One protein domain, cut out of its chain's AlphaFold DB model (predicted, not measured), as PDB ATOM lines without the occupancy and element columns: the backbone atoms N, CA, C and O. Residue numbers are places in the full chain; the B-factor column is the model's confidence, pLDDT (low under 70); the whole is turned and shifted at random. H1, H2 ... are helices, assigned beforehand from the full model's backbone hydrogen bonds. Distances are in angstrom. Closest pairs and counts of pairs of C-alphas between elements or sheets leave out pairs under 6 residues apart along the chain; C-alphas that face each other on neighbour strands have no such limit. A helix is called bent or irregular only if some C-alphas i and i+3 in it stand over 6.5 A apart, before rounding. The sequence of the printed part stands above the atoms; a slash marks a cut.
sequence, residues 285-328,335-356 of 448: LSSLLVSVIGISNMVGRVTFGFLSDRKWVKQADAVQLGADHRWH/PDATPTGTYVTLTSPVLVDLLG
ATOM      1  N   LEU A 285       8.204 -29.805 -22.132       83.25
ATOM      2  CA  LEU A 285       9.223 -30.857 -22.198       83.25
ATOM      3  C   LEU A 285      10.093 -30.725 -23.450       83.25
ATOM      4  O   LEU A 285      11.299 -30.930 -23.367       83.25
ATOM      5  N   SER A 286       9.516 -30.343 -24.592       83.88
ATOM      6  CA  SER A 286      10.286 -30.146 -25.823       83.88
ATOM      7  C   SER A 286      11.265 -28.975 -25.724       83.88
ATOM      8  O   SER A 286      12.410 -29.117 -26.146       83.88
ATOM      9  N   SER A 287      10.860 -27.844 -25.133       86.62
ATOM     10  CA  SER A 287      11.773 -26.713 -24.919       86.62
ATOM     11  C   SER A 287      12.855 -27.036 -23.885       86.62
ATOM     12  O   SER A 287      14.017 -26.676 -24.079       86.62
ATOM     13  N   LEU A 288      12.501 -27.776 -22.831       89.44
ATOM     14  CA  LEU A 288      13.446 -28.218 -21.811       89.44
ATOM     15  C   LEU A 288      14.502 -29.175 -22.385       89.44
ATOM     16  O   LEU A 288      15.682 -29.014 -22.098       89.44
ATOM     17  N   LEU A 289      14.116 -30.108 -23.260       85.19
ATOM     18  CA  LEU A 289      15.045 -31.058 -23.882       85.19
ATOM     19  C   LEU A 289      16.068 -30.347 -24.789       85.19
ATOM     20  O   LEU A 289      17.259 -30.643 -24.723       85.19
ATOM     21  N   VAL A 290      15.630 -29.354 -25.571       85.62
ATOM     22  CA  VAL A 290      16.532 -28.535 -26.407       85.62
ATOM     23  C   VAL A 290      17.509 -27.728 -25.546       85.62
ATOM     24  O   VAL A 290      18.698 -27.667 -25.858       85.62
ATOM     25  N   SER A 291      17.040 -27.161 -24.431       89.38
ATOM     26  CA  SER A 291      17.902 -26.441 -23.488       89.38
ATOM     27  C   SER A 291      18.948 -27.360 -22.842       89.38
ATOM     28  O   SER A 291      20.125 -27.004 -22.797       89.38
ATOM     29  N   VAL A 292      18.564 -28.575 -22.429       86.00
ATOM     30  CA  VAL A 292      19.478 -29.568 -21.835       86.00
ATOM     31  C   VAL A 292      20.553 -30.025 -22.825       86.00
ATOM     32  O   VAL A 292      21.709 -30.191 -22.428       86.00
ATOM     33  N   ILE A 293      20.220 -30.171 -24.111       82.81
ATOM     34  CA  ILE A 293      21.204 -30.472 -25.165       82.81
ATOM     35  C   ILE A 293      22.192 -29.306 -25.322       82.81
ATOM     36  O   ILE A 293      23.401 -29.524 -25.406       82.81
ATOM     37  N   GLY A 294      21.698 -28.063 -25.303       83.06
ATOM     38  CA  GLY A 294      22.540 -26.865 -25.367       83.06
ATOM     39  C   GLY A 294      23.525 -26.767 -24.198       83.06
ATOM     40  O   GLY A 294      24.720 -26.562 -24.413       83.06
ATOM     41  N   ILE A 295      23.044 -26.984 -22.970       82.81
ATOM     42  CA  ILE A 295      23.878 -26.969 -21.759       82.81
ATOM     43  C   ILE A 295      24.895 -28.117 -21.793       82.81
ATOM     44  O   ILE A 295      26.074 -27.886 -21.539       82.81
ATOM     45  N   SER A 296      24.478 -29.328 -22.180       78.00
ATOM     46  CA  SER A 296      25.379 -30.484 -22.317       78.00
ATOM     47  C   SER A 296      26.523 -30.215 -23.299       78.00
ATOM     48  O   SER A 296      27.673 -30.534 -23.006       78.00
ATOM     49  N   ASN A 297      26.244 -29.551 -24.426       78.62
ATOM     50  CA  ASN A 297      27.278 -29.159 -25.388       78.62
ATOM     51  C   ASN A 297      28.259 -28.127 -24.814       78.62
ATOM     52  O   ASN A 297      29.460 -28.203 -25.081       78.62
ATOM     53  N   MET A 298      27.775 -27.174 -24.015       80.38
ATOM     54  CA  MET A 298      28.634 -26.186 -23.361       80.38
ATOM     55  C   MET A 298      29.529 -26.839 -22.302       80.38
ATOM     56  O   MET A 298      30.737 -26.602 -22.296       80.38
ATOM     57  N   VAL A 299      28.967 -27.713 -21.461       85.38
ATOM     58  CA  VAL A 299      29.724 -28.471 -20.453       85.38
ATOM     59  C   VAL A 299      30.768 -29.359 -21.124       85.38
ATOM     60  O   VAL A 299      31.917 -29.366 -20.689       85.38
ATOM     61  N   GLY A 300      30.424 -30.028 -22.228       80.75
ATOM     62  CA  GLY A 300      31.372 -30.805 -23.028       80.75
ATOM     63  C   GLY A 300      32.579 -29.968 -23.455       80.75
ATOM     64  O   GLY A 300      33.712 -30.355 -23.193       80.75
ATOM     65  N   ARG A 301      32.359 -28.767 -24.003       79.06
ATOM     66  CA  ARG A 301      33.457 -27.870 -24.411       79.06
ATOM     67  C   ARG A 301      34.353 -27.461 -23.249       79.06
ATOM     68  O   ARG A 301      35.569 -27.508 -23.388       79.06
ATOM     69  N   VAL A 302      33.766 -27.089 -22.111       85.12
ATOM     70  CA  VAL A 302      34.537 -26.669 -20.927       85.12
ATOM     71  C   VAL A 302      35.341 -27.838 -20.360       85.12
ATOM     72  O   VAL A 302      36.522 -27.686 -20.062       85.12
ATOM     73  N   THR A 303      34.727 -29.016 -20.255       84.00
ATOM     74  CA  THR A 303      35.371 -30.198 -19.666       84.00
ATOM     75  C   THR A 303      36.484 -30.726 -20.568       84.00
ATOM     76  O   THR A 303      37.567 -31.025 -20.076       84.00
ATOM     77  N   PHE A 304      36.259 -30.788 -21.886       79.56
ATOM     78  CA  PHE A 304      37.293 -31.192 -22.841       79.56
ATOM     79  C   PHE A 304      38.405 -30.154 -22.970       79.56
ATOM     80  O   PHE A 304      39.562 -30.554 -23.028       79.56
ATOM     81  N   GLY A 305      38.085 -28.856 -22.933       81.00
ATOM     82  CA  GLY A 305      39.098 -27.798 -22.889       81.00
ATOM     83  C   GLY A 305      39.970 -27.887 -21.633       81.00
ATOM     84  O   GLY A 305      41.190 -27.783 -21.701       81.00
ATOM     85  N   PHE A 306      39.361 -28.184 -20.481       87.19
ATOM     86  CA  PHE A 306      40.106 -28.410 -19.243       87.19
ATOM     87  C   PHE A 306      40.940 -29.702 -19.278       87.19
ATOM     88  O   PHE A 306      42.041 -29.743 -18.726       87.19
ATOM     89  N   LEU A 307      40.437 -30.764 -19.919       81.69
ATOM     90  CA  LEU A 307      41.198 -32.000 -20.114       81.69
ATOM     91  C   LEU A 307      42.355 -31.826 -21.105       81.69
ATOM     92  O   LEU A 307      43.375 -32.482 -20.923       81.69
ATOM     93  N   SER A 308      42.234 -30.974 -22.127       80.00
ATOM     94  CA  SER A 308      43.313 -30.768 -23.103       80.00
ATOM     95  C   SER A 308      44.504 -29.998 -22.529       80.00
ATOM     96  O   SER A 308      45.630 -30.248 -22.941       80.00
ATOM     97  N   ASP A 309      44.293 -29.142 -21.524       85.62
ATOM     98  CA  ASP A 309      45.374 -28.402 -20.842       85.62
ATOM     99  C   ASP A 309      46.262 -29.287 -19.946       85.62
ATOM    100  O   ASP A 309      47.308 -28.880 -19.425       85.62
ATOM    101  N   ARG A 310      45.860 -30.539 -19.731       86.50
ATOM    102  CA  ARG A 310      46.550 -31.481 -18.857       86.50
ATOM    103  C   ARG A 310      47.638 -32.212 -19.657       86.50
ATOM    104  O   ARG A 310      47.355 -33.166 -20.369       86.50
ATOM    105  N   LYS A 311      48.910 -31.842 -19.442       82.75
ATOM    106  CA  LYS A 311      50.131 -32.389 -20.103       82.75
ATOM    107  C   LYS A 311      50.294 -33.925 -20.126       82.75
ATOM    108  O   LYS A 311      51.164 -34.441 -20.815       82.75
ATOM    109  N   TRP A 312      49.503 -34.652 -19.342       79.69
ATOM    110  CA  TRP A 312      49.528 -36.110 -19.197       79.69
ATOM    111  C   TRP A 312      48.519 -36.814 -20.113       79.69
ATOM    112  O   TRP A 312      48.563 -38.035 -20.234       79.69
ATOM    113  N   VAL A 313      47.647 -36.065 -20.795       75.69
ATOM    114  CA  VAL A 313      46.711 -36.601 -21.783       75.69
ATOM    115  C   VAL A 313      47.296 -36.363 -23.170       75.69
ATOM    116  O   VAL A 313      47.272 -35.251 -23.691       75.69
ATOM    117  N   LYS A 314      47.835 -37.414 -23.793       75.00
ATOM    118  CA  LYS A 314      48.198 -37.348 -25.211       75.00
ATOM    119  C   LYS A 314      46.904 -37.188 -26.014       75.00
ATOM    120  O   LYS A 314      45.972 -37.970 -25.853       75.00
ATOM    121  N   GLN A 315      46.834 -36.176 -26.877       64.19
ATOM    122  CA  GLN A 315      45.616 -35.801 -27.616       64.19
ATOM    123  C   GLN A 315      45.020 -36.952 -28.442       64.19
ATOM    124  O   GLN A 315      43.801 -37.054 -28.572       64.19
ATOM    125  N   ALA A 316      45.866 -37.857 -28.943       62.09
ATOM    126  CA  ALA A 316      45.435 -39.057 -29.656       62.09
ATOM    127  C   ALA A 316      44.608 -40.013 -28.771       62.09
ATOM    128  O   ALA A 316      43.589 -40.540 -29.222       62.09
ATOM    129  N   ASP A 317      44.979 -40.162 -27.496       67.44
ATOM    130  CA  ASP A 317      44.289 -41.051 -26.558       67.44
ATOM    131  C   ASP A 317      42.924 -40.471 -26.148       67.44
ATOM    132  O   ASP A 317      41.955 -41.213 -25.976       67.44
ATOM    133  N   ALA A 318      42.803 -39.140 -26.064       63.81
ATOM    134  CA  ALA A 318      41.546 -38.458 -25.737       63.81
ATOM    135  C   ALA A 318      40.461 -38.656 -26.811       63.81
ATOM    136  O   ALA A 318      39.288 -38.847 -26.481       63.81
ATOM    137  N   VAL A 319      40.843 -38.653 -28.093       65.12
ATOM    138  CA  VAL A 319      39.916 -38.914 -29.210       65.12
ATOM    139  C   VAL A 319      39.469 -40.379 -29.212       65.12
ATOM    140  O   VAL A 319      38.285 -40.663 -29.401       65.12
ATOM    141  N   GLN A 320      40.382 -41.314 -28.926       66.31
ATOM    142  CA  GLN A 320      40.055 -42.739 -28.814       66.31
ATOM    143  C   GLN A 320      39.152 -43.051 -27.615       66.31
ATOM    144  O   GLN A 320      38.229 -43.850 -27.751       66.31
ATOM    145  N   LEU A 321      39.322 -42.361 -26.484       63.75
ATOM    146  CA  LEU A 321      38.444 -42.475 -25.312       63.75
ATOM    147  C   LEU A 321      36.986 -42.079 -25.593       63.75
ATOM    148  O   LEU A 321      36.081 -42.637 -24.973       63.75
ATOM    149  N   GLY A 322      36.753 -41.151 -26.528       61.97
ATOM    150  CA  GLY A 322      35.410 -40.748 -26.957       61.97
ATOM    151  C   GLY A 322      34.750 -41.710 -27.954       61.97
ATOM    152  O   GLY A 322      33.522 -41.765 -28.014       61.97
ATOM    153  N   ALA A 323      35.545 -42.460 -28.723       56.78
ATOM    154  CA  ALA A 323      35.066 -43.385 -29.753       56.78
ATOM    155  C   ALA A 323      34.974 -44.846 -29.277       56.78
ATOM    156  O   ALA A 323      34.265 -45.649 -29.888       56.78
ATOM    157  N   ASP A 324      35.672 -45.211 -28.196       58.66
ATOM    158  CA  ASP A 324      35.703 -46.592 -27.727       58.66
ATOM    159  C   ASP A 324      34.338 -47.005 -27.150       58.66
ATOM    160  O   ASP A 324      33.931 -46.644 -26.044       58.66
ATOM    161  N   HIS A 325      33.652 -47.875 -27.895       56.94
ATOM    162  CA  HIS A 325      32.364 -48.508 -27.583       56.94
ATOM    163  C   HIS A 325      32.375 -49.337 -26.271       56.94
ATOM    164  O   HIS A 325      31.376 -49.961 -25.897       56.94
ATOM    165  N   ARG A 326      33.509 -49.369 -25.554       55.31
ATOM    166  CA  ARG A 326      33.716 -50.057 -24.275       55.31
ATOM    167  C   ARG A 326      32.923 -49.445 -23.121       55.31
ATOM    168  O   ARG A 326      32.507 -50.201 -22.243       55.31
ATOM    169  N   TRP A 327      32.618 -48.147 -23.153       54.62
ATOM    170  CA  TRP A 327      31.774 -47.502 -22.136       54.62
ATOM    171  C   TRP A 327      30.348 -48.071 -22.092       54.62
ATOM    172  O   TRP A 327      29.788 -48.229 -21.010       54.62
ATOM    173  N   HIS A 328      29.809 -48.523 -23.232       54.53
ATOM    174  CA  HIS A 328      28.511 -49.212 -23.278       54.53
ATOM    175  C   HIS A 328      28.505 -50.554 -22.531       54.53
ATOM    176  O   HIS A 328      27.454 -51.002 -22.077       54.53
ATOM    177  N   PRO A 335      22.796 -41.739 -21.627       53.56
ATOM    178  CA  PRO A 335      22.032 -41.620 -22.863       53.56
ATOM    179  C   PRO A 335      22.970 -41.548 -24.076       53.56
ATOM    180  O   PRO A 335      24.031 -40.930 -24.002       53.56
ATOM    181  N   ASP A 336      22.551 -42.141 -25.198       54.78
ATOM    182  CA  ASP A 336      23.289 -42.330 -26.467       54.78
ATOM    183  C   ASP A 336      23.830 -41.036 -27.144       54.78
ATOM    184  O   ASP A 336      24.265 -41.055 -28.293       54.78
ATOM    185  N   ALA A 337      23.820 -39.886 -26.464       53.22
ATOM    186  CA  ALA A 337      24.270 -38.583 -26.959       53.22
ATOM    187  C   ALA A 337      25.780 -38.313 -26.771       53.22
ATOM    188  O   ALA A 337      26.293 -37.294 -27.234       53.22
ATOM    189  N   THR A 338      26.507 -39.199 -26.091       58.09
ATOM    190  CA  THR A 338      27.877 -38.913 -25.639       58.09
ATOM    191  C   THR A 338      28.944 -38.821 -26.754       58.09
ATOM    192  O   THR A 338      29.785 -37.929 -26.660       58.09
ATOM    193  N   PRO A 339      28.949 -39.634 -27.835       59.44
ATOM    194  CA  PRO A 339      30.065 -39.622 -28.794       59.44
ATOM    195  C   PRO A 339      29.991 -38.502 -29.848       59.44
ATOM    196  O   PRO A 339      31.005 -38.124 -30.431       59.44
ATOM    197  N   THR A 340      28.810 -37.938 -30.118       64.38
ATOM    198  CA  THR A 340      28.679 -36.854 -31.111       64.38
ATOM    199  C   THR A 340      29.170 -35.523 -30.549       64.38
ATOM    200  O   THR A 340      29.775 -34.728 -31.268       64.38
ATOM    201  N   GLY A 341      28.936 -35.299 -29.252       64.56
ATOM    202  CA  GLY A 341      29.400 -34.109 -28.549       64.56
ATOM    203  C   GLY A 341      30.922 -34.043 -28.517       64.56
ATOM    204  O   GLY A 341      31.484 -33.031 -28.921       64.56
ATOM    205  N   THR A 342      31.584 -35.141 -28.137       68.06
ATOM    206  CA  THR A 342      33.051 -35.203 -28.057       68.06
ATOM    207  C   THR A 342      33.706 -34.880 -29.390       68.06
ATOM    208  O   THR A 342      34.587 -34.025 -29.421       68.06
ATOM    209  N   TYR A 343      33.228 -35.463 -30.495       69.75
ATOM    210  CA  TYR A 343      33.744 -35.174 -31.834       69.75
ATOM    211  C   TYR A 343      33.638 -33.681 -32.169       69.75
ATOM    212  O   TYR A 343      34.650 -33.052 -32.461       69.75
ATOM    213  N   VAL A 344      32.449 -33.084 -32.019       75.12
ATOM    214  CA  VAL A 344      32.212 -31.659 -32.315       75.12
ATOM    215  C   VAL A 344      33.036 -30.734 -31.415       75.12
ATOM    216  O   VAL A 344      33.465 -29.667 -31.854       75.12
ATOM    217  N   THR A 345      33.265 -31.107 -30.156       70.50
ATOM    218  CA  THR A 345      34.062 -30.298 -29.226       70.50
ATOM    219  C   THR A 345      35.567 -30.478 -29.395       70.50
ATOM    220  O   THR A 345      36.311 -29.556 -29.082       70.50
ATOM    221  N   LEU A 346      36.018 -31.627 -29.909       68.38
ATOM    222  CA  LEU A 346      37.431 -31.932 -30.148       68.38
ATOM    223  C   LEU A 346      37.913 -31.443 -31.517       68.38
ATOM    224  O   LEU A 346      39.108 -31.217 -31.678       68.38
ATOM    225  N   THR A 347      37.024 -31.229 -32.494       74.94
ATOM    226  CA  THR A 347      37.447 -30.754 -33.819       74.94
ATOM    227  C   THR A 347      38.107 -29.380 -33.750       74.94
ATOM    228  O   THR A 347      39.136 -29.194 -34.388       74.94
ATOM    229  N   SER A 348      37.574 -28.421 -32.975       72.12
ATOM    230  CA  SER A 348      38.134 -27.063 -32.966       72.12
ATOM    231  C   SER A 348      39.520 -26.963 -32.313       72.12
ATOM    232  O   SER A 348      40.383 -26.370 -32.948       72.12
ATOM    233  N   PRO A 349      39.808 -27.547 -31.130       74.25
ATOM    234  CA  PRO A 349      41.149 -27.480 -30.540       74.25
ATOM    235  C   PRO A 349      42.179 -28.293 -31.334       74.25
ATOM    236  O   PRO A 349      43.299 -27.840 -31.526       74.25
ATOM    237  N   VAL A 350      41.790 -29.455 -31.872       77.38
ATOM    238  CA  VAL A 350      42.700 -30.285 -32.682       77.38
ATOM    239  C   VAL A 350      43.046 -29.606 -34.012       77.38
ATOM    240  O   VAL A 350      44.185 -29.699 -34.463       77.38
ATOM    241  N   LEU A 351      42.106 -28.876 -34.632       73.12
ATOM    242  CA  LEU A 351      42.421 -28.046 -35.804       73.12
ATOM    243  C   LEU A 351      43.404 -26.925 -35.454       73.12
ATOM    244  O   LEU A 351      44.273 -26.621 -36.267       73.12
ATOM    245  N   VAL A 352      43.277 -26.329 -34.263       76.00
ATOM    246  CA  VAL A 352      44.185 -25.272 -33.789       76.00
ATOM    247  C   VAL A 352      45.606 -25.780 -33.643       76.00
ATOM    248  O   VAL A 352      46.530 -25.136 -34.138       76.00
ATOM    249  N   ASP A 353      45.767 -26.953 -33.038       77.50
ATOM    250  CA  ASP A 353      47.089 -27.533 -32.826       77.50
ATOM    251  C   ASP A 353      47.735 -28.037 -34.119       77.50
ATOM    252  O   ASP A 353      48.952 -27.955 -34.265       77.50
ATOM    253  N   LEU A 354      46.947 -28.523 -35.086       79.44
ATOM    254  CA  LEU A 354      47.490 -29.059 -36.339       79.44
ATOM    255  C   LEU A 354      47.776 -27.994 -37.404       79.44
ATOM    256  O   LEU A 354      48.696 -28.178 -38.199       79.44
ATOM    257  N   LEU A 355      46.987 -26.916 -37.479       78.19
ATOM    258  CA  LEU A 355      47.132 -25.906 -38.539       78.19
ATOM    259  C   LEU A 355      47.953 -24.682 -38.117       78.19
ATOM    260  O   LEU A 355      48.359 -23.903 -38.984       78.19
ATOM    261  N   GLY A 356      48.223 -24.528 -36.819       80.81
ATOM    262  CA  GLY A 356      48.870 -23.346 -36.268       80.81
ATOM    263  C   GLY A 356      47.931 -22.134 -36.235       80.81
ATOM    264  O   GLY A 356      46.988 -22.005 -37.019       80.81
TER     265      GLY A 356
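Overview. This is residues 285 to 328 and 335 to 356 of the 448 residues of an uncharacterized protein of Macrostomum lignano (UniProt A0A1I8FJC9). A long helix, H1, and a short one, H2, make a narrow V joined at its corner by residues 309 to 314, and a third helix, H4, packs on both from one side, running nearly alongside H2 the opposite way and slanting past H1 at 41 degrees. Residues 285 to 292 of H1 stick out as a free arm, and the small helix H3 lies beyond the far end of H2, touching no helix. The printed part has 66 residues with four named helices, in the order H1, H2, H3, H4, and no named strand; the class is all helix. It is only just loose, close to compact, with a radius of gyration of the C-alphas of 13.3 A, and its C-alphas span 41 by 28 by 19 A, the free arm adding to the length.

Arrangement. H1, residues 285 to 308, and H2, residues 315 to 323, are close but not clearly touching, with 1 pair of C-alphas within 8 A. The closest are those of Ser 308 and Gln 315, 7.1 A apart. The two run opposite ways at a shallow tilt of 28 degrees. H3, residues 325 to 328, and H2 meet only through their link; H3 and H1 are apart. H4, residues 338 to 355, touches H2 with residues 338 to 346 alone; the closest C-alphas are those of Gly 322 and Pro 339, 5.8 A apart. H2 and H4 run opposite ways at a shallow tilt of 21 degrees. H4 touches H1 with residues 341 to 349 alone, and H1 touches it with residues 297 to 305 alone. Their closest C-alphas, of Arg 301 and Thr 345, are 5.4 A apart; they run the same way at a steep tilt of 41 degrees. H3 and H4 are apart. In H1 and H2 every O i to N i+4 pair is within hydrogen-bond range, and in H4 11 of 14 are; H3 is too short for such a pair, but its 1 pair of O i and N i+3 is within range.

Along the chain. H1 begins at C-alpha 285 (9.223, -30.857, -22.198) and is 34.1 A long to C-alpha 308 (43.313, -30.768, -23.103). H2 is 13.2 A long and H3 5.8 A. H4 is 26.6 A long and ends at C-alpha 355 (47.132, -25.906, -38.539). H4 has a kink of 33 degrees near residue 349; it is neither bent nor irregular, but only just: C-alphas 345 and 348 are 6.4 A apart.

Size, cuts and confidence. The two C-alphas farthest apart, those of Leu 285 and Gly 356, are 42.7 A apart. The link from H1 to H2 is short and that from H2 to H3 is tight. The link from H3 to H4 runs across the cut: residues 329 to 334 are not printed, and C-alphas 328 and 335 are 10.0 A apart. The mean pLDDT of the printed part is 73.6; it is under 70 in residues 315 to 328, 335 to 343 and 346, 24 residues in all.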